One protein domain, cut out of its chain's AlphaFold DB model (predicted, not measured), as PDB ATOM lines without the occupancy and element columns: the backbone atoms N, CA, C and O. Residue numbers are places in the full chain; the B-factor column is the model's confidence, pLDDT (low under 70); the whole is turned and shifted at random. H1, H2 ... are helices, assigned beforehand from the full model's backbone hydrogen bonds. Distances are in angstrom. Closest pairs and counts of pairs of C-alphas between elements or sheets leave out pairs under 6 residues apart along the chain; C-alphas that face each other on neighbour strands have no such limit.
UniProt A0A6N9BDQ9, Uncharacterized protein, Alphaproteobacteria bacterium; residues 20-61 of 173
ATOM      1  N   GLU A  20     129.497  77.922 132.733       88.81
ATOM      2  CA  GLU A  20     130.500  78.908 132.311       88.81
ATOM      3  C   GLU A  20     130.483  79.111 130.787       88.81
ATOM      4  O   GLU A  20     130.446  80.244 130.301       88.81
ATOM      5  N   GLU A  21     130.441  78.018 130.019       84.00
ATOM      6  CA  GLU A  21     130.267  78.052 128.563       84.00
ATOM      7  C   GLU A  21     128.920  78.685 128.183       84.00
ATOM      8  O   GLU A  21     128.846  79.497 127.257       84.00
ATOM      9  N   TRP A  22     127.856  78.376 128.928       88.88
ATOM     10  CA  TRP A  22     126.528  78.934 128.693       88.88
ATOM     11  C   TRP A  22     126.431  80.432 129.018       88.88
ATOM     12  O   TRP A  22     125.717  81.168 128.332       88.88
ATOM     13  N   GLU A  23     127.156  80.916 130.030       90.50
ATOM     14  CA  GLU A  23     127.275  82.350 130.325       90.50
ATOM     15  C   GLU A  23     127.997  83.091 129.186       90.50
ATOM     16  O   GLU A  23     127.493  84.108 128.712       90.50
ATOM     17  N   LEU A  24     129.094  82.539 128.647       85.06
ATOM     18  CA  LEU A  24     129.799  83.108 127.483       85.06
ATOM     19  C   LEU A  24     128.897  83.207 126.238       85.06
ATOM     20  O   LEU A  24     128.937  84.202 125.507       85.06
ATOM     21  N   VAL A  25     128.051  82.198 126.004       87.12
ATOM     22  CA  VAL A  25     127.055  82.205 124.917       87.12
ATOM     23  C   VAL A  25     125.991  83.279 125.144       87.12
ATOM     24  O   VAL A  25     125.649  84.003 124.205       87.12
ATOM     25  N   ARG A  26     125.485  83.426 126.376       91.06
ATOM     26  CA  ARG A  26     124.500  84.462 126.728       91.06
ATOM     27  C   ARG A  26     125.079  85.874 126.632       91.06
ATOM     28  O   ARG A  26     124.416  86.747 126.078       91.06
ATOM     29  N   GLU A  27     126.308  86.098 127.089       87.50
ATOM     30  CA  GLU A  27     127.000  87.389 126.982       87.50
ATOM     31  C   GLU A  27     127.274  87.766 125.513       87.50
ATOM     32  O   GLU A  27     127.049  88.905 125.098       87.50
ATOM     33  N   GLY A  28     127.719  86.802 124.697       84.25
ATOM     34  CA  GLY A  28     127.890  86.967 123.251       84.25
ATOM     35  C   GLY A  28     126.588  87.364 122.550       84.25
ATOM     36  O   GLY A  28     126.525  88.408 121.897       84.25
ATOM     37  N   ALA A  29     125.526  86.586 122.762       89.00
ATOM     38  CA  ALA A  29     124.206  86.843 122.196       89.00
ATOM     39  C   ALA A  29     123.604  88.183 122.665       89.00
ATOM     40  O   ALA A  29     123.035  88.919 121.858       89.00
ATOM     41  N   GLY A  30     123.797  88.538 123.942       86.31
ATOM     42  CA  GLY A  30     123.367  89.811 124.525       86.31
ATOM     43  C   GLY A  30     124.056  91.022 123.892       86.31
ATOM     44  O   GLY A  30     123.372  91.963 123.495       86.31
ATOM     45  N   ARG A  31     125.386  90.978 123.705       80.88
ATOM     46  CA  ARG A  31     126.129  92.019 122.962       80.88
ATOM     47  C   ARG A  31     125.667  92.152 121.509       80.88
ATOM     48  O   ARG A  31     125.697  93.248 120.959       80.88
ATOM     49  N   ALA A  32     125.260  91.043 120.900       76.44
ATOM     50  CA  ALA A  32     124.809  90.983 119.516       76.44
ATOM     51  C   ALA A  32     123.327  91.348 119.306       76.44
ATOM     52  O   ALA A  32     122.914  91.547 118.166       76.44
ATOM     53  N   GLY A  33     122.518  91.417 120.370       83.50
ATOM     54  CA  GLY A  33     121.075  91.651 120.267       83.50
ATOM     55  C   GLY A  33     120.288  90.496 119.626       83.50
ATOM     56  O   GLY A  33     119.213  90.729 119.076       83.50
ATOM     57  N   ILE A  34     120.808  89.263 119.677       85.56
ATOM     58  CA  ILE A  34     120.188  88.063 119.080       85.56
ATOM     59  C   ILE A  34     119.943  86.968 120.131       85.56
ATOM     60  O   ILE A  34     120.369  87.077 121.278       85.56
ATOM     61  N   SER A  35     119.238  85.891 119.765       90.56
ATOM     62  CA  SER A  35     119.043  84.753 120.672       90.56
ATOM     63  C   SER A  35     120.328  83.936 120.844       90.56
ATOM     64  O   SER A  35     121.131  83.811 119.918       90.56
ATOM     65  N   ALA A  36     120.482  83.286 122.002       88.44
ATOM     66  CA  ALA A  36     121.589  82.359 122.270       88.44
ATOM     67  C   ALA A  36     121.707  81.244 121.209       88.44
ATOM     68  O   ALA A  36     122.806  80.893 120.796       88.44
ATOM     69  N   SER A  37     120.573  80.736 120.710       86.06
ATOM     70  CA  SER A  37     120.528  79.733 119.638       86.06
ATOM     71  C   SER A  37     121.014  80.259 118.282       86.06
ATOM     72  O   SER A  37     121.682  79.526 117.552       86.06
ATOM     73  N   ALA A  38     120.714  81.518 117.946       84.62
ATOM     74  CA  ALA A  38     121.200  82.156 116.726       84.62
ATOM     75  C   ALA A  38     122.706  82.434 116.829       84.62
ATOM     76  O   ALA A  38     123.457  82.023 115.951       84.62
ATOM     77  N   TRP A  39     123.156  83.019 117.945       86.50
ATOM     78  CA  TRP A  39     124.577  83.253 118.227       86.50
ATOM     79  C   TRP A  39     125.406  81.964 118.167       86.50
ATOM     80  O   TRP A  39     126.455  81.933 117.531       86.50
ATOM     81  N   TRP A  40     124.916  80.877 118.774       84.50
ATOM     82  CA  TRP A  40     125.585  79.578 118.711       84.50
ATOM     83  C   TRP A  40     125.681  79.032 117.282       84.50
ATOM     84  O   TRP A  40     126.722  78.508 116.891       84.50
ATOM     85  N   THR A  41     124.612  79.180 116.493       83.44
ATOM     86  CA  THR A  41     124.594  78.739 115.091       83.44
ATOM     87  C   THR A  41     125.598  79.527 114.251       83.44
ATOM     88  O   THR A  41     126.358  78.920 113.506       83.44
ATOM     89  N   GLU A  42     125.663  80.851 114.416       79.94
ATOM     90  CA  GLU A  42     126.657  81.696 113.742       79.94
ATOM     91  C   GLU A  42     128.092  81.298 114.115       79.94
ATOM     92  O   GLU A  42     128.903  81.046 113.231       79.94
ATOM     93  N   CYS A  43     128.401  81.130 115.407       80.19
ATOM     94  CA  CYS A  43     129.717  80.648 115.845       80.19
ATOM     95  C   CYS A  43     130.072  79.270 115.254       80.19
ATOM     96  O   CYS A  43     131.220  79.042 114.881       80.19
ATOM     97  N   ALA A  44     129.107  78.355 115.138       77.38
ATOM     98  CA  ALA A  44     129.325  77.043 114.527       77.38
ATOM     99  C   ALA A  44     129.540  77.105 113.000       77.38
ATOM    100  O   ALA A  44     130.142  76.192 112.438       77.38
ATOM    101  N   LEU A  45     129.068  78.164 112.330       77.06
ATOM    102  CA  LEU A  45     129.272  78.403 110.897       77.06
ATOM    103  C   LEU A  45     130.565  79.177 110.594       77.06
ATOM    104  O   LEU A  45     131.117  79.011 109.509       77.06
ATOM    105  N   THR A  46     131.061  80.000 111.527       70.38
ATOM    106  CA  THR A  46     132.276  80.822 111.353       70.38
ATOM    107  C   THR A  46     133.538  80.248 112.004       70.38
ATOM    108  O   THR A  46     134.567  80.924 112.046       70.38
ATOM    109  N   VAL A  47     133.496  79.020 112.526       68.94
ATOM    110  CA  VAL A  47     134.671  78.362 113.116       68.94
ATOM    111  C   VAL A  47     135.687  77.952 112.043       68.94
ATOM    112  O   VAL A  47     135.347  77.251 111.090       68.94
ATOM    113  N   ASP A  48     136.955  78.335 112.217       66.69
ATOM    114  CA  ASP A  48     138.043  77.704 111.468       66.69
ATOM    115  C   ASP A  48     138.335  76.326 112.080       66.69
ATOM    116  O   ASP A  48     138.740  76.212 113.237       66.69
ATOM    117  N   LEU A  49     138.120  75.272 111.292       69.69
ATOM    118  CA  LEU A  49     138.382  73.883 111.676       69.69
ATOM    119  C   LEU A  49     139.866  73.491 111.547       69.69
ATOM    120  O   LEU A  49     140.217  72.333 111.786       69.69
ATOM    121  N   SER A  50     140.750  74.411 111.143       68.19
ATOM    122  CA  SER A  50     142.182  74.135 111.050       68.19
ATOM    123  C   SER A  50     142.812  73.871 112.435       68.19
ATOM    124  O   SER A  50     142.381  74.435 113.440       68.19
ATOM    125  N   PRO A  51     143.900  73.075 112.535       63.03
ATOM    126  CA  PRO A  51     144.573  72.800 113.816       63.03
ATOM    127  C   PRO A  51     145.201  74.024 114.504       63.03
ATOM    128  O   PRO A  51     145.743  73.902 115.601       63.03
ATOM    129  N   LYS A  52     145.194  75.187 113.841       71.50
ATOM    130  CA  LYS A  52     145.660  76.480 114.361       71.50
ATOM    131  C   LYS A  52     144.559  77.546 114.304       71.50
ATOM    132  O   LYS A  52     144.874  78.729 114.414       71.50
ATOM    133  N   GLY A  53     143.312  77.132 114.084       62.84
ATOM    134  CA  GLY A  53     142.207  78.028 113.796       62.84
ATOM    135  C   GLY A  53     141.911  78.981 114.940       62.84
ATOM    136  O   GLY A  53     142.036  78.641 116.122       62.84
ATOM    137  N   GLU A  54     141.524  80.202 114.583       62.06
ATOM    138  CA  GLU A  54     141.040  81.150 115.575       62.06
ATOM    139  C   GLU A  54     139.737  80.639 116.201       62.06
ATOM    140  O   GLU A  54     138.920  79.973 115.561       62.06
ATOM    141  N   ARG A  55     139.529  80.961 117.484       60.66
ATOM    142  CA  ARG A  55     138.290  80.597 118.176       60.66
ATOM    143  C   ARG A  55     137.093  81.175 117.427       60.66
ATOM    144  O   ARG A  55     137.070  82.375 117.163       60.66
ATOM    145  N   ALA A  56     136.088  80.330 117.205       61.62
ATOM    146  CA  ALA A  56     134.788  80.701 116.667       61.62
ATOM    147  C   ALA A  56     134.281  82.027 117.256       61.62
ATOM    148  O   ALA A  56     134.036  82.145 118.460       61.62
ATOM    149  N   ARG A  57     134.120  83.026 116.390       59.41
ATOM    150  CA  ARG A  57     133.463  84.296 116.698       59.41
ATOM    151  C   ARG A  57     132.439  84.543 115.606       59.41
ATOM    152  O   ARG A  57     132.797  84.604 114.431       59.41
ATOM    153  N   ALA A  58     131.173  84.675 115.985       56.28
ATOM    154  CA  ALA A  58     130.141  85.125 115.064       56.28
ATOM    155  C   ALA A  58     130.542  86.495 114.486       56.28
ATOM    156  O   ALA A  58     130.958  87.386 115.235       56.28
ATOM    157  N   LEU A  59     130.413  86.674 113.167       60.12
ATOM    158  CA  LEU A  59     130.704  87.945 112.496       60.12
ATOM    159  C   LEU A  59     129.557  88.942 112.732       60.12
ATOM    160  O   LEU A  59     128.840  89.340 111.814       60.12
ATOM    161  N   VAL A  60     129.365  89.347 113.987       58.44
ATOM    162  CA  VAL A  60     128.339  90.326 114.346       58.44
ATOM    163  C   VAL A  60     128.850  91.727 114.052       58.44
ATOM    164  O   VAL A  60     129.418  92.425 114.890       58.44
ATOM    165  N   LEU A  61     128.626  92.127 112.807       59.62
ATOM    166  CA  LEU A  61     128.626  93.517 112.388       59.62
ATOM    167  C   LEU A  61     127.406  94.201 113.014       59.62
ATOM    168  O   LEU A  61     126.282  93.729 112.839       59.62
TER     169      LEU A  61
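What this domain is: This is residues 20 to 61 of the 173 residues of an uncharacterized protein of Alphaproteobacteria bacterium (UniProt A0A6N9BDQ9). Two helices, H1 and H2, make an L at nearly a right angle, and a tail of residues 46 to 61 runs on beyond the end of H2, then folds back toward the helices. The 42 printed residues hold two named helices, H1 then H2, and no named strand; the class is all helix. The whole is compact, with a radius of gyration of the C-alphas of 10.3 A and spans of 29 by 24 by 14 A.

Where its parts are: H1, the longest helix, covers residues 20 to 32 and measures 18.5 A, beginning at C-alpha 20 (130.500, 78.908, 132.311). H2 covers residues 36 to 45 and measures 14.3 A, ending at C-alpha 45 (129.272, 78.403, 110.897).

How they stand to each other: H1 and H2 touch, and their closest C-alphas, those of Ala 29 and Ala 36, are 5.2 A apart. Their lines are about perpendicular, at 87 degrees. In H1 and H2 every O i to N i+4 pair is within hydrogen-bond range.

The domain as a whole: The two C-alphas farthest apart, those of Gly 33 and Pro 51, are 30.8 A apart. The printed part has no cut, and the link from H1 to H2 is tight. The model's pLDDT is under 70 at residues 47 to 51 and 53 to 61.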